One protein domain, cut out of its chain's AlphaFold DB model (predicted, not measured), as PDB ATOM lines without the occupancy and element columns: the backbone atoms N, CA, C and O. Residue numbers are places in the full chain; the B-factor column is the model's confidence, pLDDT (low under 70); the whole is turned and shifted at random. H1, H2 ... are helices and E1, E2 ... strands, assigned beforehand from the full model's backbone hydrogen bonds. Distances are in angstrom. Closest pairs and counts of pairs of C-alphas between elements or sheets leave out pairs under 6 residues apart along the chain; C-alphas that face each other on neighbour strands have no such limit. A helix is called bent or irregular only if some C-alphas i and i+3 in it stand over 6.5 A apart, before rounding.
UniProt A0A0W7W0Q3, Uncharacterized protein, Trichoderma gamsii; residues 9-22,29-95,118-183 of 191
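This is residues 9 to 22, 29 to 95 and 118 to 183 of the 191 residues of an uncharacterized protein of Trichoderma gamsii (UniProt A0A0W7W0Q3). A small hairpin of two strands, E1 and E2, lies in the middle; the long helix H8 crosses beside E2, H7 and H4 meet at their ends near one end of the hairpin, and H3 packs across H7 with the short H2 on it. Residues 29 to 35, and residues 119 to 125 and 127 to 133 at and beyond H6, stick out, while the short H1 and H5 touch no helix. The printed part has 147 residues, with eight named helices and two named strands in the order H1 to H6, E1, E2, H7, H8; the strands are antiparallel and the class is mostly helix. The whole is compact, with a radius of gyration of the C-alphas of 16.6 A and spans of 46 by 43 by 33 A.

After H1, residues 9 to 13, residues 15 to 16 pair briefly with residues 51 to 52, antiparallel. H2, residues 44 to 48, touches H3, residues 61 to 72, which meets it with residues 65 to 68 alone; the closest C-alphas, of Met 45 and Asp 65, are 6.3 A apart. H4, residues 78 to 86, and H5, residues 89 to 92, meet only through their link. H6, residues 120 to 127, is apart from H4. E1, residues 139 to 141, and E2, residues 151 to 153, form a hairpin, with N 140 and O 152 2.8 A apart and N 152 and O 140 2.9 A apart, both within hydrogen-bond range. H7, residues 155 to 165, touches H3 about perpendicular at 89 degrees, closest at the C-alphas of Asn 66 and Leu 164, 5.6 A. H4 and H7 only just touch, only at their ends, with 3 pairs of C-alphas within 8 A, the closest those of Asp 84 and Phe 157, 6.3 A. H8, residues 169 to 182, comes closest to E2 at the C-alphas of Ala 175 and Glu 152, 4.0 A. Each O i to N i+4 pair is within hydrogen-bond range in H1, H2, H3, H4, H6 and H8; H7 has 3 of 7, beside 6 of 8 O i to N i+3 pairs, and H5 is too short for such a pair.

H1 begins at C-alpha 9 (197.050, 142.125, 180.722). H3 is 16.4 A long, H4 11.8 A, H6 10.7 A and H7 12.3 A; H7 is irregular, with C-alphas 160 and 163 8.2 A apart. H8, 20.2 A, ends at C-alpha 182 (170.958, 163.325, 187.441).

The C-alphas farthest apart, of Glu 73 and Glu 121, are 48.4 A apart. Residues 23 to 28 and 96 to 117 are not printed; the gaps between C-alphas are 16.4 A and 22.6 A. The links H2 to H3 and H6 to E1 are long. The mean pLDDT of the printed part is 81.8; 33 residues are under 70, among them 87 to 95 and 122 to 136.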
ATOM      1  N   ALA A   9     197.093 142.698 182.073       51.91
ATOM      2  CA  ALA A   9     197.050 142.125 180.722       51.91
ATOM      3  C   ALA A   9     196.753 140.612 180.742       51.91
ATOM      4  O   ALA A   9     196.165 140.065 179.812       51.91
ATOM      5  N   SER A  10     197.090 139.926 181.842       59.03
ATOM      6  CA  SER A  10     196.784 138.502 182.009       59.03
ATOM      7  C   SER A  10     195.282 138.203 182.068       59.03
ATOM      8  O   SER A  10     194.912 137.072 181.764       59.03
ATOM      9  N   LEU A  11     194.432 139.158 182.473       63.84
ATOM     10  CA  LEU A  11     192.984 138.935 182.594       63.84
ATOM     11  C   LEU A  11     192.271 138.927 181.236       63.84
ATOM     12  O   LEU A  11     191.303 138.188 181.087       63.84
ATOM     13  N   CYS A  12     192.755 139.698 180.260       65.19
ATOM     14  CA  CYS A  12     192.204 139.709 178.901       65.19
ATOM     15  C   CYS A  12     192.770 138.557 178.057       65.19
ATOM     16  O   CYS A  12     192.060 137.899 177.308       65.19
ATOM     17  N   ILE A  13     194.058 138.240 178.233       69.06
ATOM     18  CA  ILE A  13     194.752 137.261 177.381       69.06
ATOM     19  C   ILE A  13     194.476 135.810 177.820       69.06
ATOM     20  O   ILE A  13     194.475 134.893 176.997       69.06
ATOM     21  N   SER A  14     194.255 135.562 179.115       76.19
ATOM     22  CA  SER A  14     194.036 134.205 179.625       76.19
ATOM     23  C   SER A  14     192.557 133.824 179.605       76.19
ATOM     24  O   SER A  14     191.725 134.479 180.231       76.19
ATOM     25  N   ARG A  15     192.241 132.709 178.937       88.81
ATOM     26  CA  ARG A  15     190.923 132.071 179.011       88.81
ATOM     27  C   ARG A  15     190.891 131.094 180.181       88.81
ATOM     28  O   ARG A  15     191.754 130.222 180.281       88.81
ATOM     29  N   ARG A  16     189.894 131.231 181.055       87.06
ATOM     30  CA  ARG A  16     189.761 130.438 182.284       87.06
ATOM     31  C   ARG A  16     188.351 129.889 182.447       87.06
ATOM     32  O   ARG A  16     187.385 130.552 182.098       87.06
ATOM     33  N   THR A  17     188.238 128.705 183.034       89.25
ATOM     34  CA  THR A  17     187.017 128.290 183.731       89.25
ATOM     35  C   THR A  17     187.119 128.804 185.162       89.25
ATOM     36  O   THR A  17     188.117 128.547 185.843       89.25
ATOM     37  N   PHE A  18     186.127 129.556 185.620       85.12
ATOM     38  CA  PHE A  18     186.110 130.083 186.974       85.12
ATOM     39  C   PHE A  18     185.270 129.175 187.869       85.12
ATOM     40  O   PHE A  18     184.043 129.218 187.869       85.12
ATOM     41  N   ALA A  19     185.960 128.336 188.634       81.12
ATOM     42  CA  ALA A  19     185.377 127.522 189.687       81.12
ATOM     43  C   ALA A  19     186.043 127.869 191.019       81.12
ATOM     44  O   ALA A  19     187.242 128.146 191.081       81.12
ATOM     45  N   ILE A  20     185.258 127.856 192.092       75.31
ATOM     46  CA  ILE A  20     185.786 127.972 193.449       75.31
ATOM     47  C   ILE A  20     185.982 126.544 193.950       75.31
ATOM     48  O   ILE A  20     185.019 125.871 194.317       75.31
ATOM     49  N   GLU A  21     187.231 126.079 193.884       67.62
ATOM     50  CA  GLU A  21     187.603 124.693 194.196       67.62
ATOM     51  C   GLU A  21     187.398 124.357 195.680       67.62
ATOM     52  O   GLU A  21     187.014 123.232 195.997       67.62
ATOM     53  N   ASP A  22     187.566 125.335 196.580       62.47
ATOM     54  CA  ASP A  22     187.344 125.133 198.012       62.47
ATOM     55  C   ASP A  22     186.689 126.340 198.712       62.47
ATOM     56  O   ASP A  22     187.327 127.302 199.139       62.47
ATOM     57  N   ASN A  29     182.180 135.756 207.227       72.81
ATOM     58  CA  ASN A  29     181.703 136.904 207.978       72.81
ATOM     59  C   ASN A  29     181.656 136.561 209.478       72.81
ATOM     60  O   ASN A  29     181.690 135.390 209.868       72.81
ATOM     61  N   LEU A  30     181.558 137.583 210.333       77.44
ATOM     62  CA  LEU A  30     181.500 137.410 211.795       77.44
ATOM     63  C   LEU A  30     180.296 136.569 212.262       77.44
ATOM     64  O   LEU A  30     180.348 135.960 213.325       77.44
ATOM     65  N   ASP A  31     179.232 136.517 211.464       78.25
ATOM     66  CA  ASP A  31     178.038 135.692 211.680       78.25
ATOM     67  C   ASP A  31     178.178 134.254 211.131       78.25
ATOM     68  O   ASP A  31     177.230 133.470 211.167       78.25
ATOM     69  N   GLY A  32     179.356 133.889 210.615       72.06
ATOM     70  CA  GLY A  32     179.639 132.580 210.032       72.06
ATOM     71  C   GLY A  32     179.095 132.387 208.613       72.06
ATOM     72  O   GLY A  32     179.307 131.310 208.042       72.06
ATOM     73  N   THR A  33     178.433 133.397 208.031       70.25
ATOM     74  CA  THR A  33     178.014 133.383 206.623       70.25
ATOM     75  C   THR A  33     179.223 133.517 205.693       70.25
ATOM     76  O   THR A  33     180.328 133.884 206.102       70.25
ATOM     77  N   ARG A  34     179.049 133.143 204.423       68.00
ATOM     78  CA  ARG A  34     180.121 133.199 203.419       68.00
ATOM     79  C   ARG A  34     180.495 134.664 203.163       68.00
ATOM     80  O   ARG A  34     179.600 135.472 202.952       68.00
ATOM     81  N   SER A  35     181.790 134.992 203.153       70.31
ATOM     82  CA  SER A  35     182.241 136.373 202.884       70.31
ATOM     83  C   SER A  35     182.162 136.781 201.413       70.31
ATOM     84  O   SER A  35     182.233 137.967 201.114       70.31
ATOM     85  N   LEU A  36     182.028 135.819 200.494       72.75
ATOM     86  CA  LEU A  36     181.910 136.101 199.067       72.75
ATOM     87  C   LEU A  36     180.522 136.680 198.768       72.75
ATOM     88  O   LEU A  36     179.525 135.993 199.016       72.75
ATOM     89  N   PRO A  37     180.444 137.907 198.223       79.94
ATOM     90  CA  PRO A  37     179.172 138.491 197.839       79.94
ATOM     91  C   PRO A  37     178.458 137.608 196.807       79.94
ATOM     92  O   PRO A  37     179.107 137.145 195.864       79.94
ATOM     93  N   PRO A  38     177.132 137.396 196.928       82.56
ATOM     94  CA  PRO A  38     176.372 136.582 195.980       82.56
ATOM     95  C   PRO A  38     176.560 136.997 194.514       82.56
ATOM     96  O   PRO A  38     176.599 136.134 193.642       82.56
ATOM     97  N   ALA A  39     176.745 138.297 194.259       86.06
ATOM     98  CA  ALA A  39     176.979 138.866 192.931       86.06
ATOM     99  C   ALA A  39     178.217 138.291 192.214       86.06
ATOM    100  O   ALA A  39     178.225 138.190 190.991       86.06
ATOM    101  N   PHE A  40     179.233 137.846 192.961       88.00
ATOM    102  CA  PHE A  40     180.476 137.292 192.410       88.00
ATOM    103  C   PHE A  40     180.573 135.773 192.521       88.00
ATOM    104  O   PHE A  40     181.629 135.186 192.275       88.00
ATOM    105  N   MET A  41     179.472 135.102 192.863       88.31
ATOM    106  CA  MET A  41     179.423 133.652 192.741       88.31
ATOM    107  C   MET A  41     179.561 133.263 191.258       88.31
ATOM    108  O   MET A  41     178.916 133.891 190.406       88.31
ATOM    109  N   PRO A  42     180.392 132.255 190.925       91.38
ATOM    110  CA  PRO A  42     180.521 131.790 189.553       91.38
ATOM    111  C   PRO A  42     179.194 131.243 189.031       91.38
ATOM    112  O   PRO A  42     178.527 130.460 189.717       91.38
ATOM    113  N   THR A  43     178.822 131.620 187.813       94.75
ATOM    114  CA  THR A  43     177.679 131.007 187.126       94.75
ATOM    115  C   THR A  43     178.032 129.589 186.672       94.75
ATOM    116  O   THR A  43     179.182 129.147 186.751       94.75
ATOM    117  N   LYS A  44     177.036 128.835 186.194       95.38
ATOM    118  CA  LYS A  44     177.293 127.524 185.585       95.38
ATOM    119  C   LYS A  44     178.144 127.670 184.320       95.38
ATOM    120  O   LYS A  44     179.088 126.910 184.134       95.38
ATOM    121  N   MET A  45     177.848 128.674 183.494       96.00
ATOM    122  CA  MET A  45     178.586 128.925 182.260       96.00
ATOM    123  C   MET A  45     180.054 129.243 182.543       96.00
ATOM    124  O   MET A  45     180.933 128.666 181.919       96.00
ATOM    125  N   GLN A  46     180.334 130.066 183.553       94.94
ATOM    126  CA  GLN A  46     181.707 130.377 183.954       94.94
ATOM    127  C   GLN A  46     182.506 129.160 184.433       94.94
ATOM    128  O   GLN A  46     183.725 129.119 184.260       94.94
ATOM    129  N   GLN A  47     181.840 128.166 185.021       94.25
ATOM    130  CA  GLN A  47     182.478 126.928 185.477       94.25
ATOM    131  C   GLN A  47     182.771 125.955 184.327       94.25
ATOM    132  O   GLN A  47     183.691 125.148 184.436       94.25
ATOM    133  N   GLU A  48     182.006 126.025 183.237       94.44
ATOM    134  CA  GLU A  48     182.060 125.059 182.132       94.44
ATOM    135  C   GLU A  48     182.771 125.609 180.884       94.44
ATOM    136  O   GLU A  48     183.340 124.836 180.114       94.44
ATOM    137  N   VAL A  49     182.778 126.931 180.686       95.06
ATOM    138  CA  VAL A  49     183.257 127.589 179.462       95.06
ATOM    139  C   VAL A  49     184.508 128.428 179.749       95.06
ATOM    140  O   VAL A  49     184.443 129.356 180.559       95.06
ATOM    141  N   PRO A  50     185.652 128.165 179.086       94.44
ATOM    142  CA  PRO A  50     186.819 129.041 179.157       94.44
ATOM    143  C   PRO A  50     186.525 130.443 178.597       94.44
ATOM    144  O   PRO A  50     186.238 130.587 177.412       94.44
ATOM    145  N   HIS A  51     186.638 131.483 179.425       93.25
ATOM    146  CA  HIS A  51     186.286 132.864 179.069       93.25
ATOM    147  C   HIS A  51     187.326 133.886 179.573       93.25
ATOM    148  O   HIS A  51     188.173 133.523 180.398       93.25
ATOM    149  N   PRO A  52     187.317 135.137 179.065       91.12
ATOM    150  CA  PRO A  52     188.185 136.206 179.560       91.12
ATOM    151  C   PRO A  52     187.923 136.533 181.032       91.12
ATOM    152  O   PRO A  52     186.779 136.712 181.450       91.12
ATOM    153  N   GLY A  53     188.988 136.668 181.819       88.62
ATOM    154  CA  GLY A  53     188.890 136.907 183.260       88.62
ATOM    155  C   GLY A  53     188.340 138.283 183.643       88.62
ATOM    156  O   GLY A  53     187.940 138.471 184.788       88.62
ATOM    157  N   TRP A  54     188.294 139.255 182.726       88.38
ATOM    158  CA  TRP A  54     187.679 140.557 183.008       88.38
ATOM    159  C   TRP A  54     186.152 140.471 183.146       88.38
ATOM    160  O   TRP A  54     185.571 141.286 183.859       88.38
ATOM    161  N   ILE A  55     185.505 139.465 182.541       92.12
ATOM    162  CA  ILE A  55     184.054 139.252 182.664       92.12
ATOM    163  C   ILE A  55     183.677 138.965 184.128       92.12
ATOM    164  O   ILE A  55     182.627 139.404 184.593       92.12
ATOM    165  N   ASP A  56     184.560 138.313 184.893       90.25
ATOM    166  CA  ASP A  56     184.357 138.005 186.318       90.25
ATOM    167  C   ASP A  56     184.188 139.257 187.204       90.25
ATOM    168  O   ASP A  56     183.753 139.144 188.350       90.25
ATOM    169  N   LEU A  57     184.540 140.447 186.701       88.25
ATOM    170  CA  LEU A  57     184.458 141.712 187.438       88.25
ATOM    171  C   LEU A  57     183.047 142.312 187.458       88.25
ATOM    172  O   LEU A  57     182.796 143.238 188.231       88.25
ATOM    173  N   LEU A  58     182.133 141.807 186.627       90.69
ATOM    174  CA  LEU A  58     180.773 142.327 186.530       90.69
ATOM    175  C   LEU A  58     179.850 141.634 187.543       90.69
ATOM    176  O   LEU A  58     179.800 140.406 187.597       90.69
ATOM    177  N   PRO A  59     179.073 142.387 188.335       91.50
ATOM    178  CA  PRO A  59     178.289 141.807 189.423       91.50
ATOM    179  C   PRO A  59     177.003 141.108 188.949       91.50
ATOM    180  O   PRO A  59     176.471 140.268 189.673       91.50
ATOM    181  N   SER A  60     176.478 141.430 187.757       94.75
ATOM    182  CA  SER A  60     175.268 140.777 187.241       94.75
ATOM    183  C   SER A  60     175.616 139.412 186.629       94.75
ATOM    184  O   SER A  60     176.384 139.354 185.665       94.75
ATOM    185  N   PRO A  61     175.081 138.293 187.158       95.69
ATOM    186  CA  PRO A  61     175.366 136.960 186.631       95.69
ATOM    187  C   PRO A  61     174.852 136.770 185.200       95.69
ATOM    188  O   PRO A  61     175.546 136.166 184.389       95.69
ATOM    189  N   GLN A  62     173.679 137.320 184.869       96.94
ATOM    190  CA  GLN A  62     173.109 137.186 183.526       96.94
ATOM    191  C   GLN A  62     173.941 137.946 182.487       96.94
ATOM    192  O   GLN A  62     174.221 137.408 181.419       96.94
ATOM    193  N   LEU A  63     174.402 139.157 182.817       96.00
ATOM    194  CA  LEU A  63     175.268 139.930 181.927       96.00
ATOM    195  C   LEU A  63     176.597 139.210 181.661       96.00
ATOM    196  O   LEU A  63     177.077 139.205 180.529       96.00
ATOM    197  N   ARG A  64     177.176 138.566 182.686       96.12
ATOM    198  CA  ARG A  64     178.388 137.748 182.529       96.12
ATOM    199  C   ARG A  64     178.168 136.603 181.546       96.12
ATOM    200  O   ARG A  64     178.973 136.431 180.636       96.12
ATOM    201  N   ASP A  65     177.072 135.867 181.687       97.75
ATOM    202  CA  ASP A  65     176.746 134.762 180.781       97.75
ATOM    203  C   ASP A  65     176.497 135.263 179.347       97.75
ATOM    204  O   ASP A  65     177.004 134.677 178.391       97.75
ATOM    205  N   ASN A  66     175.811 136.399 179.181       97.50
ATOM    206  CA  ASN A  66     175.601 137.020 177.870       97.50
ATOM    207  C   ASN A  66     176.926 137.425 177.205       97.50
ATOM    208  O   ASN A  66     177.111 137.197 176.012       97.50
ATOM    209  N   LEU A  67     177.868 137.980 177.972       96.12
ATOM    210  CA  LEU A  67     179.205 138.335 177.490       96.12
ATOM    211  C   LEU A  67     180.032 137.110 177.096       96.12
ATOM    212  O   LEU A  67     180.710 137.131 176.070       96.12
ATOM    213  N   ILE A  68     179.951 136.028 177.872       96.38
ATOM    214  CA  ILE A  68     180.621 134.769 177.529       96.38
ATOM    215  C   ILE A  68     180.060 134.227 176.217       96.38
ATOM    216  O   ILE A  68     180.837 133.883 175.331       96.38
ATOM    217  N   LEU A  69     178.736 134.205 176.049       96.62
ATOM    218  CA  LEU A  69     178.117 133.797 174.788       96.62
ATOM    219  C   LEU A  69     178.539 134.700 173.623       96.62
ATOM    220  O   LEU A  69     178.906 134.197 172.565       96.62
ATOM    221  N   ALA A  70     178.527 136.021 173.808       95.94
ATOM    222  CA  ALA A  70     178.914 136.974 172.773       95.94
ATOM    223  C   ALA A  70     180.344 136.731 172.269       95.94
ATOM    224  O   ALA A  70     180.562 136.605 171.064       95.94
ATOM    225  N   VAL A  71     181.303 136.601 173.186       93.56
ATOM    226  CA  VAL A  71     182.720 136.436 172.833       93.56
ATOM    227  C   VAL A  71     183.023 135.019 172.337       93.56
ATOM    228  O   VAL A  71     183.807 134.853 171.407       93.56
ATOM    229  N   ILE A  72     182.443 133.983 172.952       91.94
ATOM    230  CA  ILE A  72     182.811 132.585 172.674       91.94
ATOM    231  C   ILE A  72     181.997 131.980 171.530       91.94
ATOM    232  O   ILE A  72     182.569 131.293 170.688       91.94
ATOM    233  N   GLU A  73     180.685 132.210 171.498       91.62
ATOM    234  CA  GLU A  73     179.786 131.589 170.517       91.62
ATOM    235  C   GLU A  73     179.582 132.490 169.297       91.62
ATOM    236  O   GLU A  73     179.663 132.038 168.157       91.62
ATOM    237  N   PHE A  74     179.339 133.782 169.525       91.94
ATOM    238  CA  PHE A  74     179.019 134.726 168.451       91.94
ATOM    239  C   PHE A  74     180.241 135.444 167.872       91.94
ATOM    240  O   PHE A  74     180.095 136.212 166.922       91.94
ATOM    241  N   ASN A  75     181.437 135.166 168.406       89.50
ATOM    242  CA  ASN A  75     182.710 135.731 167.960       89.50
ATOM    243  C   ASN A  75     182.673 137.271 167.872       89.50
ATOM    244  O   ASN A  75     183.215 137.866 166.937       89.50
ATOM    245  N   VAL A  76     181.985 137.903 168.829       92.56
ATOM    246  CA  VAL A  76     182.004 139.356 169.008       92.56
ATOM    247  C   VAL A  76     183.407 139.768 169.438       92.56
ATOM    248  O   VAL A  76     184.019 139.101 170.276       92.56
ATOM    249  N   ASP A  77     183.908 140.850 168.846       90.50
ATOM    250  CA  ASP A  77     185.242 141.361 169.124       90.50
ATOM    251  C   ASP A  77     185.340 141.836 170.586       90.50
ATOM    252  O   ASP A  77     184.587 142.695 171.049       90.50
ATOM    253  N   GLU A  78     186.241 141.202 171.335       88.31
ATOM    254  CA  GLU A  78     186.463 141.478 172.751       88.31
ATOM    255  C   GLU A  78     187.099 142.852 172.968       88.31
ATOM    256  O   GLU A  78     186.737 143.536 173.927       88.31
ATOM    257  N   ASP A  79     188.014 143.258 172.084       85.62
ATOM    258  CA  ASP A  79     188.728 144.529 172.197       85.62
ATOM    259  C   ASP A  79     187.748 145.688 171.984       85.62
ATOM    260  O   ASP A  79     187.752 146.653 172.746       85.62
ATOM    261  N   GLU A  80     186.820 145.532 171.036       88.38
ATOM    262  CA  GLU A  80     185.728 146.479 170.803       88.38
ATOM    263  C   GLU A  80     184.803 146.637 172.021       88.38
ATOM    264  O   GLU A  80     184.394 147.755 172.354       88.38
ATOM    265  N   ILE A  81     184.453 145.530 172.690       88.81
ATOM    266  CA  ILE A  81     183.646 145.587 173.915       88.81
ATOM    267  C   ILE A  81     184.436 146.292 175.015       88.81
ATOM    268  O   ILE A  81     183.890 147.171 175.675       88.81
ATOM    269  N   LEU A  82     185.698 145.918 175.238       84.31
ATOM    270  CA  LEU A  82     186.532 146.485 176.299       84.31
ATOM    271  C   LEU A  82     186.764 147.987 176.116       84.31
ATOM    272  O   LEU A  82     186.656 148.733 177.092       84.31
ATOM    273  N   GLU A  83     187.033 148.422 174.885       82.50
ATOM    274  CA  GLU A  83     187.192 149.832 174.529       82.50
ATOM    275  C   GLU A  83     185.924 150.623 174.859       82.50
ATOM    276  O   GLU A  83     185.987 151.666 175.506       82.50
ATOM    277  N   ASP A  84     184.745 150.112 174.506       85.19
ATOM    278  CA  ASP A  84     183.504 150.814 174.824       85.19
ATOM    279  C   ASP A  84     183.100 150.703 176.290       85.19
ATOM    280  O   ASP A  84     182.487 151.631 176.805       85.19
ATOM    281  N   LEU A  85     183.437 149.610 176.978       81.69
ATOM    282  CA  LEU A  85     183.085 149.367 178.378       81.69
ATOM    283  C   LEU A  85     183.914 150.236 179.331       81.69
ATOM    284  O   LEU A  85     183.378 150.820 180.273       81.69
ATOM    285  N   ILE A  86     185.225 150.296 179.093       73.94
ATOM    286  CA  ILE A  86     186.229 150.826 180.024       73.94
ATOM    287  C   ILE A  86     186.938 152.062 179.438       73.94
ATOM    288  O   ILE A  86     187.578 152.814 180.177       73.94
ATOM    289  N   GLY A  87     186.766 152.347 178.145       67.56
ATOM    290  CA  GLY A  87     187.410 153.473 177.479       67.56
ATOM    291  C   GLY A  87     188.924 153.298 177.403       67.56
ATOM    292  O   GLY A  87     189.464 152.194 177.348       67.56
ATOM    293  N   ASP A  88     189.619 154.423 177.502       55.78
ATOM    294  CA  ASP A  88     191.074 154.532 177.546       55.78
ATOM    295  C   ASP A  88     191.658 154.269 178.948       55.78
ATOM    296  O   ASP A  88     192.845 154.498 179.172       55.78
ATOM    297  N   ILE A  89     190.874 153.778 179.925       57.69
ATOM    298  CA  ILE A  89     191.357 153.568 181.305       57.69
ATOM    299  C   ILE A  89     192.619 152.700 181.340       57.69
ATOM    300  O   ILE A  89     193.486 152.937 182.179       57.69
ATOM    301  N   PHE A  90     192.778 151.723 180.443       52.09
ATOM    302  CA  PHE A  90     194.009 150.933 180.380       52.09
ATOM    303  C   PHE A  90     195.200 151.732 179.837       52.09
ATOM    304  O   PHE A  90     196.296 151.602 180.386       52.09
ATOM    305  N   GLU A  91     194.998 152.613 178.858       49.88
ATOM    306  CA  GLU A  91     196.026 153.548 178.383       49.88
ATOM    307  C   GLU A  91     196.395 154.554 179.484       49.88
ATOM    308  O   GLU A  91     197.570 154.714 179.823       49.88
ATOM    309  N   ALA A  92     195.395 155.133 180.153       44.53
ATOM    310  CA  ALA A  92     195.565 156.057 181.271       44.53
ATOM    311  C   ALA A  92     196.209 155.395 182.508       44.53
ATOM    312  O   ALA A  92     196.934 156.044 183.271       44.53
ATOM    313  N   MET A  93     195.990 154.090 182.716       45.62
ATOM    314  CA  MET A  93     196.658 153.300 183.755       45.62
ATOM    315  C   MET A  93     198.070 152.836 183.365       45.62
ATOM    316  O   MET A  93     198.758 152.277 184.228       45.62
ATOM    317  N   GLY A  94     198.527 153.106 182.135       43.38
ATOM    318  CA  GLY A  94     199.839 152.700 181.621       43.38
ATOM    319  C   GLY A  94     199.938 151.201 181.322       43.38
ATOM    320  O   GLY A  94     201.011 150.623 181.448       43.38
ATOM    321  N   CYS A  95     198.809 150.556 181.019       42.53
ATOM    322  CA  CYS A  95     198.717 149.145 180.631       42.53
ATOM    323  C   CYS A  95     198.723 148.938 179.108       42.53
ATOM    324  O   CYS A  95     198.559 147.800 178.673       42.53
ATOM    325  N   VAL A 118     196.392 160.602 199.620       60.06
ATOM    326  CA  VAL A 118     195.175 161.351 199.288       60.06
ATOM    327  C   VAL A 118     194.818 162.206 200.502       60.06
ATOM    328  O   VAL A 118     194.466 161.677 201.556       60.06
ATOM    329  N   THR A 119     194.944 163.528 200.384       80.81
ATOM    330  CA  THR A 119     194.551 164.455 201.455       80.81
ATOM    331  C   THR A 119     193.026 164.451 201.645       80.81
ATOM    332  O   THR A 119     192.301 164.118 200.704       80.81
ATOM    333  N   PRO A 120     192.499 164.836 202.823       74.94
ATOM    334  CA  PRO A 120     191.054 164.910 203.062       74.94
ATOM    335  C   PRO A 120     190.326 165.810 202.055       74.94
ATOM    336  O   PRO A 120     189.268 165.449 201.555       74.94
ATOM    337  N   GLU A 121     190.939 166.934 201.696       70.75
ATOM    338  CA  GLU A 121     190.430 167.882 200.699       70.75
ATOM    339  C   GLU A 121     190.392 167.266 199.300       70.75
ATOM    340  O   GLU A 121     189.419 167.427 198.574       70.75
ATOM    341  N   LYS A 122     191.423 166.496 198.935       69.62
ATOM    342  CA  LYS A 122     191.469 165.785 197.657       69.62
ATOM    343  C   LYS A 122     190.471 164.629 197.633       69.62
ATOM    344  O   LYS A 122     189.874 164.381 196.597       69.62
ATOM    345  N   LYS A 123     190.236 163.962 198.770       65.44
ATOM    346  CA  LYS A 123     189.190 162.942 198.929       65.44
ATOM    347  C   LYS A 123     187.798 163.549 198.757       65.44
ATOM    348  O   LYS A 123     186.973 162.947 198.087       65.44
ATOM    349  N   GLU A 124     187.552 164.725 199.329       64.00
ATOM    350  CA  GLU A 124     186.279 165.433 199.173       64.00
ATOM    351  C   GLU A 124     186.089 165.935 197.740       64.00
ATOM    352  O   GLU A 124     185.044 165.700 197.145       64.00
ATOM    353  N   ALA A 125     187.137 166.501 197.138       62.12
ATOM    354  CA  ALA A 125     187.127 166.900 195.737       62.12
ATOM    355  C   ALA A 125     186.902 165.708 194.795       62.12
ATOM    356  O   ALA A 125     186.178 165.866 193.822       62.12
ATOM    357  N   LEU A 126     187.462 164.523 195.085       62.09
ATOM    358  CA  LEU A 126     187.215 163.297 194.313       62.09
ATOM    359  C   LEU A 126     185.764 162.816 194.422       62.09
ATOM    360  O   LEU A 126     185.236 162.310 193.439       62.09
ATOM    361  N   LYS A 127     185.105 162.981 195.578       55.56
ATOM    362  CA  LYS A 127     183.681 162.620 195.725       55.56
ATOM    363  C   LYS A 127     182.774 163.475 194.845       55.56
ATOM    364  O   LYS A 127     181.723 163.008 194.427       55.56
ATOM    365  N   THR A 128     183.160 164.726 194.607       43.47
ATOM    366  CA  THR A 128     182.399 165.685 193.795       43.47
ATOM    367  C   THR A 128     183.008 165.897 192.413       43.47
ATOM    368  O   THR A 128     182.584 166.796 191.692       43.47
ATOM    369  N   TYR A 129     184.044 165.136 192.054       52.34
ATOM    370  CA  TYR A 129     184.735 165.311 190.788       52.34
ATOM    371  C   TYR A 129     183.878 164.729 189.674       52.34
ATOM    372  O   TYR A 129     183.679 163.522 189.585       52.34
ATOM    373  N   THR A 130     183.391 165.612 188.812       42.59
ATOM    374  CA  THR A 130     182.800 165.252 187.528       42.59
ATOM    375  C   THR A 130     183.809 165.671 186.460       42.59
ATOM    376  O   THR A 130     184.091 166.869 186.345       42.59
ATOM    377  N   PRO A 131     184.433 164.736 185.726       50.62
ATOM    378  CA  PRO A 131     185.379 165.098 184.681       50.62
ATOM    379  C   PRO A 131     184.656 165.919 183.606       50.62
ATOM    380  O   PRO A 131     183.590 165.538 183.136       50.62
ATOM    381  N   THR A 132     185.232 167.057 183.215       46.38
ATOM    382  CA  THR A 132     184.603 168.042 182.311       46.38
ATOM    383  C   THR A 132     184.435 167.540 180.866       46.38
ATOM    384  O   THR A 132     183.836 168.216 180.039       46.38
ATOM    385  N   SER A 133     184.995 166.374 180.556       48.38
ATOM    386  CA  SER A 133     184.900 165.653 179.289       48.38
ATOM    387  C   SER A 133     185.510 164.278 179.542       48.38
ATOM    388  O   SER A 133     186.699 164.074 179.301       48.38
ATOM    389  N   THR A 134     184.754 163.353 180.133       50.16
ATOM    390  CA  THR A 134     185.184 161.950 180.135       50.16
ATOM    391  C   THR A 134     185.216 161.458 178.690       50.16
ATOM    392  O   THR A 134     184.231 161.704 177.990       50.16
ATOM    393  N   PRO A 135     186.256 160.740 178.227       54.88
ATOM    394  CA  PRO A 135     186.036 159.790 177.140       54.88
ATOM    395  C   PRO A 135     184.817 158.958 177.547       54.88
ATOM    396  O   PRO A 135     184.728 158.522 178.693       54.88
ATOM    397  N   GLU A 136     183.803 158.897 176.690       64.81
ATOM    398  CA  GLU A 136     182.516 158.291 177.028       64.81
ATOM    399  C   GLU A 136     182.735 156.817 177.422       64.81
ATOM    400  O   GLU A 136     182.931 155.959 176.559       64.81
ATOM    401  N   VAL A 137     182.772 156.539 178.728       75.81
ATOM    402  CA  VAL A 137     182.941 155.189 179.281       75.81
ATOM    403  C   VAL A 137     181.610 154.448 179.236       75.81
ATOM    404  O   VAL A 137     180.543 155.041 179.413       75.81
ATOM    405  N   GLY A 138     181.656 153.143 178.995       84.38
ATOM    406  CA  GLY A 138     180.461 152.312 178.862       84.38
ATOM    407  C   GLY A 138     179.813 151.938 180.185       84.38
ATOM    408  O   GLY A 138     178.629 151.604 180.211       84.38
ATOM    409  N   ILE A 139     180.567 152.009 181.286       88.06
ATOM    410  CA  ILE A 139     180.098 151.662 182.625       88.06
ATOM    411  C   ILE A 139     180.594 152.651 183.683       88.06
ATOM    412  O   ILE A 139     181.744 153.086 183.679       88.06
ATOM    413  N   LEU A 140     179.720 152.934 184.649       87.88
ATOM    414  CA  LEU A 140     179.985 153.709 185.855       87.88
ATOM    415  C   LEU A 140     179.704 152.858 187.105       87.88
ATOM    416  O   LEU A 140     178.761 152.066 187.137       87.88
ATOM    417  N   SER A 141     180.511 153.048 188.152       88.44
ATOM    418  CA  SER A 141     180.324 152.422 189.468       88.44
ATOM    419  C   SER A 141     180.159 153.506 190.536       88.44
ATOM    420  O   SER A 141     181.050 154.327 190.755       88.44
ATOM    421  N   TRP A 142     178.992 153.523 191.176       85.75
ATOM    422  CA  TRP A 142     178.534 154.550 192.114       85.75
ATOM    423  C   TRP A 142     178.622 154.131 193.583       85.75
ATOM    424  O   TRP A 142     178.575 154.980 194.477       85.75
ATOM    425  N   SER A 143     178.718 152.831 193.854       87.31
ATOM    426  CA  SER A 143     178.808 152.283 195.208       87.31
ATOM    427  C   SER A 143     179.751 151.086 195.251       87.31
ATOM    428  O   SER A 143     180.589 150.911 194.370       87.31
ATOM    429  N   ASP A 144     179.625 150.263 196.289       87.31
ATOM    430  CA  ASP A 144     180.428 149.060 196.427       87.31
ATOM    431  C   ASP A 144     180.306 148.146 195.191       87.31
ATOM    432  O   ASP A 144     179.198 147.920 194.695       87.31
ATOM    433  N   PRO A 145     181.423 147.586 194.694       84.12
ATOM    434  CA  PRO A 145     181.463 146.908 193.398       84.12
ATOM    435  C   PRO A 145     180.654 145.606 193.357       84.12
ATOM    436  O   PRO A 145     180.275 145.163 192.279       84.12
ATOM    437  N   TRP A 146     180.355 144.998 194.506       85.00
ATOM    438  CA  TRP A 146     179.507 143.804 194.598       85.00
ATOM    439  C   TRP A 146     178.003 144.100 194.593       85.00
ATOM    440  O   TRP A 146     177.208 143.170 194.485       85.00
ATOM    441  N   GLU A 147     177.592 145.362 194.710       89.25
ATOM    442  CA  GLU A 147     176.184 145.751 194.693       89.25
ATOM    443  C   GLU A 147     175.765 146.110 193.269       89.25
ATOM    444  O   GLU A 147     176.082 147.197 192.797       89.25
ATOM    445  N   ILE A 148     175.004 145.241 192.591       91.25
ATOM    446  CA  ILE A 148     174.544 145.476 191.203       91.25
ATOM    447  C   ILE A 148     173.852 146.841 191.069       91.25
ATOM    448  O   ILE A 148     174.105 147.567 190.116       91.25
ATOM    449  N   SER A 149     173.062 147.236 192.078       92.56
ATOM    450  CA  SER A 149     172.346 148.525 192.120       92.56
ATOM    451  C   SER A 149     173.246 149.774 192.181       92.56
ATOM    452  O   SER A 149     172.757 150.910 192.151       92.56
ATOM    453  N   GLY A 150     174.553 149.561 192.336       90.81
ATOM    454  CA  GLY A 150     175.605 150.561 192.279       90.81
ATOM    455  C   GLY A 150     176.182 150.780 190.888       90.81
ATOM    456  O   GLY A 150     176.989 151.685 190.727       90.81
ATOM    457  N   TRP A 151     175.815 149.973 189.897       92.25
ATOM    458  CA  TRP A 151     176.400 150.033 188.560       92.25
ATOM    459  C   TRP A 151     175.452 150.693 187.571       92.25
ATOM    460  O   TRP A 151     174.236 150.534 187.646       92.25
ATOM    461  N   GLU A 152     176.003 151.426 186.619       93.06
ATOM    462  CA  GLU A 152     175.255 152.041 185.531       93.06
ATOM    463  C   GLU A 152     175.963 151.740 184.213       93.06
ATOM    464  O   GLU A 152     177.117 152.117 184.031       93.06
ATOM    465  N   VAL A 153     175.265 151.074 183.294       92.31
ATOM    466  CA  VAL A 153     175.652 151.043 181.878       92.31
ATOM    467  C   VAL A 153     175.222 152.355 181.229       92.31
ATOM    468  O   VAL A 153     174.130 152.851 181.505       92.31
ATOM    469  N   THR A 154     176.072 152.939 180.393       91.12
ATOM    470  CA  THR A 154     175.800 154.244 179.781       91.12
ATOM    471  C   THR A 154     175.045 154.110 178.461       91.12
ATOM    472  O   THR A 154     175.012 153.052 177.830       91.12
ATOM    473  N   GLU A 155     174.444 155.208 178.006       89.44
ATOM    474  CA  GLU A 155     173.737 155.268 176.721       89.44
ATOM    475  C   GLU A 155     174.637 154.917 175.527       89.44
ATOM    476  O   GLU A 155     174.197 154.230 174.602       89.44
ATOM    477  N   LYS A 156     175.921 155.300 175.576       86.06
ATOM    478  CA  LYS A 156     176.914 154.892 174.575       86.06
ATOM    479  C   LYS A 156     177.026 153.372 174.502       86.06
ATOM    480  O   LYS A 156     176.922 152.809 173.415       86.06
ATOM    481  N   PHE A 157     177.198 152.712 175.650       89.94
ATOM    482  CA  PHE A 157     177.287 151.254 175.692       89.94
ATOM    483  C   PHE A 157     176.025 150.618 175.110       89.94
ATOM    484  O   PHE A 157     176.110 149.753 174.244       89.94
ATOM    485  N   VAL A 158     174.847 151.103 175.512       91.25
ATOM    486  CA  VAL A 158     173.566 150.586 175.013       91.25
ATOM    487  C   VAL A 158     173.420 150.762 173.502       91.25
ATOM    488  O   VAL A 158     172.932 149.851 172.840       91.25
ATOM    489  N   THR A 159     173.885 151.875 172.934       89.69
ATOM    490  CA  THR A 159     173.748 152.165 171.495       89.69
ATOM    491  C   THR A 159     174.337 151.064 170.609       89.69
ATOM    492  O   THR A 159     173.804 150.785 169.535       89.69
ATOM    493  N   ARG A 160     175.411 150.412 171.060       90.56
ATOM    494  CA  ARG A 160     176.089 149.346 170.310       90.56
ATOM    495  C   ARG A 160     175.831 147.953 170.877       90.56
ATOM    496  O   ARG A 160     175.741 146.988 170.123       90.56
ATOM    497  N   TRP A 161     175.678 147.853 172.191       94.62
ATOM    498  CA  TRP A 161     175.721 146.590 172.918       94.62
ATOM    499  C   TRP A 161     174.411 146.240 173.634       94.62
ATOM    500  O   TRP A 161     174.403 145.350 174.482       94.62
ATOM    501  N   ALA A 162     173.292 146.888 173.286       93.44
ATOM    502  CA  ALA A 162     171.963 146.629 173.859       93.44
ATOM    503  C   ALA A 162     171.615 145.135 173.974       93.44
ATOM    504  O   ALA A 162     171.052 144.710 174.980       93.44
ATOM    505  N   PHE A 163     171.985 144.327 172.976       94.38
ATOM    506  CA  PHE A 163     171.695 142.890 172.951       94.38
ATOM    507  C   PHE A 163     172.338 142.112 174.111       94.38
ATOM    508  O   PHE A 163     171.819 141.073 174.509       94.38
ATOM    509  N   LEU A 164     173.431 142.614 174.699       95.50
ATOM    510  CA  LEU A 164     174.054 142.012 175.882       95.50
ATOM    511  C   LEU A 164     173.197 142.168 177.144       95.50
ATOM    512  O   LEU A 164     173.429 141.462 178.122       95.50
ATOM    513  N   LEU A 165     172.214 143.073 177.140       95.50
ATOM    514  CA  LEU A 165     171.336 143.346 178.280       95.50
ATOM    515  C   LEU A 165     170.071 142.478 178.288       95.50
ATOM    516  O   LEU A 165     169.244 142.623 179.190       95.50
ATOM    517  N   GLN A 166     169.926 141.552 177.336       95.00
ATOM    518  CA  GLN A 166     168.791 140.634 177.298       95.00
ATOM    519  C   GLN A 166     168.687 139.842 178.612       95.00
ATOM    520  O   GLN A 166     169.662 139.250 179.084       95.00
ATOM    521  N   GLY A 167     167.505 139.852 179.228       95.31
ATOM    522  CA  GLY A 167     167.265 139.215 180.522       95.31
ATOM    523  C   GLY A 167     167.961 139.871 181.725       95.31
ATOM    524  O   GLY A 167     167.975 139.255 182.789       95.31
ATOM    525  N   CYS A 168     168.507 141.090 181.597       95.75
ATOM    526  CA  CYS A 168     169.201 141.825 182.671       95.75
ATOM    527  C   CYS A 168     168.389 143.038 183.193       95.75
ATOM    528  O   CYS A 168     168.858 144.180 183.091       95.75
ATOM    529  N   PRO A 169     167.166 142.852 183.739       94.94
ATOM    530  CA  PRO A 169     166.360 143.970 184.233       94.94
ATOM    531  C   PRO A 169     167.047 144.705 185.390       94.94
ATOM    532  O   PRO A 169     166.955 145.920 185.483       94.94
ATOM    533  N   ASP A 170     167.798 143.985 186.223       93.94
ATOM    534  CA  ASP A 170     168.600 144.516 187.326       93.94
ATOM    535  C   ASP A 170     169.635 145.552 186.862       93.94
ATOM    536  O   ASP A 170     169.799 146.598 187.493       93.94
ATOM    537  N   VAL A 171     170.304 145.290 185.736       95.31
ATOM    538  CA  VAL A 171     171.304 146.194 185.151       95.31
ATOM    539  C   VAL A 171     170.638 147.456 184.597       95.31
ATOM    540  O   VAL A 171     171.098 148.567 184.871       95.31
ATOM    541  N   VAL A 172     169.533 147.303 183.858       95.94
ATOM    542  CA  VAL A 172     168.804 148.433 183.254       95.94
ATOM    543  C   VAL A 172     168.117 149.292 184.319       95.94
ATOM    544  O   VAL A 172     168.192 150.520 184.267       95.94
ATOM    545  N   GLU A 173     167.489 148.676 185.322       95.62
ATOM    546  CA  GLU A 173     166.878 149.378 186.456       95.62
ATOM    547  C   GLU A 173     167.920 150.157 187.259       95.62
ATOM    548  O   GLU A 173     167.685 151.313 187.622       95.62
ATOM    549  N   SER A 174     169.088 149.553 187.505       95.56
ATOM    550  CA  SER A 174     170.190 150.224 188.188       95.56
ATOM    551  C   SER A 174     170.678 151.442 187.402       95.56
ATOM    552  O   SER A 174     170.772 152.536 187.963       95.56
ATOM    553  N   ALA A 175     170.900 151.300 186.093       93.94
ATOM    554  CA  ALA A 175     171.302 152.417 185.244       93.94
ATOM    555  C   ALA A 175     170.263 153.553 185.256       93.94
ATOM    556  O   ALA A 175     170.597 154.713 185.507       93.94
ATOM    557  N   ASN A 176     168.981 153.218 185.087       95.75
ATOM    558  CA  ASN A 176     167.894 154.195 185.070       95.75
ATOM    559  C   ASN A 176     167.694 154.903 186.414       95.75
ATOM    560  O   ASN A 176     167.361 156.088 186.437       95.75
ATOM    561  N   LYS A 177     167.951 154.226 187.539       95.00
ATOM    562  CA  LYS A 177     167.970 154.852 188.866       95.00
ATOM    563  C   LYS A 177     169.014 155.970 188.940       95.00
ATOM    564  O   LYS A 177     168.700 157.055 189.430       95.00
ATOM    565  N   TRP A 178     170.239 155.726 188.474       92.88
ATOM    566  CA  TRP A 178     171.315 156.720 188.531       92.88
ATOM    567  C   TRP A 178     171.115 157.866 187.534       92.88
ATOM    568  O   TRP A 178     171.285 159.027 187.909       92.88
ATOM    569  N   ARG A 179     170.637 157.566 186.322       92.06
ATOM    570  CA  ARG A 179     170.230 158.578 185.332       92.06
ATOM    571  C   ARG A 179     169.129 159.494 185.866       92.06
ATOM    572  O   ARG A 179     169.268 160.715 185.813       92.06
ATOM    573  N   ALA A 180     168.100 158.929 186.504       92.69
ATOM    574  CA  ALA A 180     167.019 159.706 187.109       92.69
ATOM    575  C   ALA A 180     167.512 160.662 188.212       92.69
ATOM    576  O   ALA A 180     167.025 161.787 188.309       92.69
ATOM    577  N   LEU A 181     168.507 160.260 189.013       89.44
ATOM    578  CA  LEU A 181     169.109 161.129 190.035       89.44
ATOM    579  C   LEU A 181     169.868 162.326 189.441       89.44
ATOM    580  O   LEU A 181     170.009 163.344 190.118       89.44
ATOM    581  N   ARG A 182     170.328 162.226 188.189       91.31
ATOM    582  CA  ARG A 182     170.958 163.325 187.441       91.31
ATOM    583  C   ARG A 182     169.985 164.087 186.536       91.31
ATOM    584  O   ARG A 182     170.376 165.089 185.946       91.31
ATOM    585  N   GLY A 183     168.723 163.658 186.460       88.38
ATOM    586  CA  GLY A 183     167.716 164.247 185.577       88.38
ATOM    587  C   GLY A 183     167.876 163.865 184.101       88.38
ATOM    588  O   GLY A 183     167.426 164.615 183.243       88.38
TER     589      GLY A 183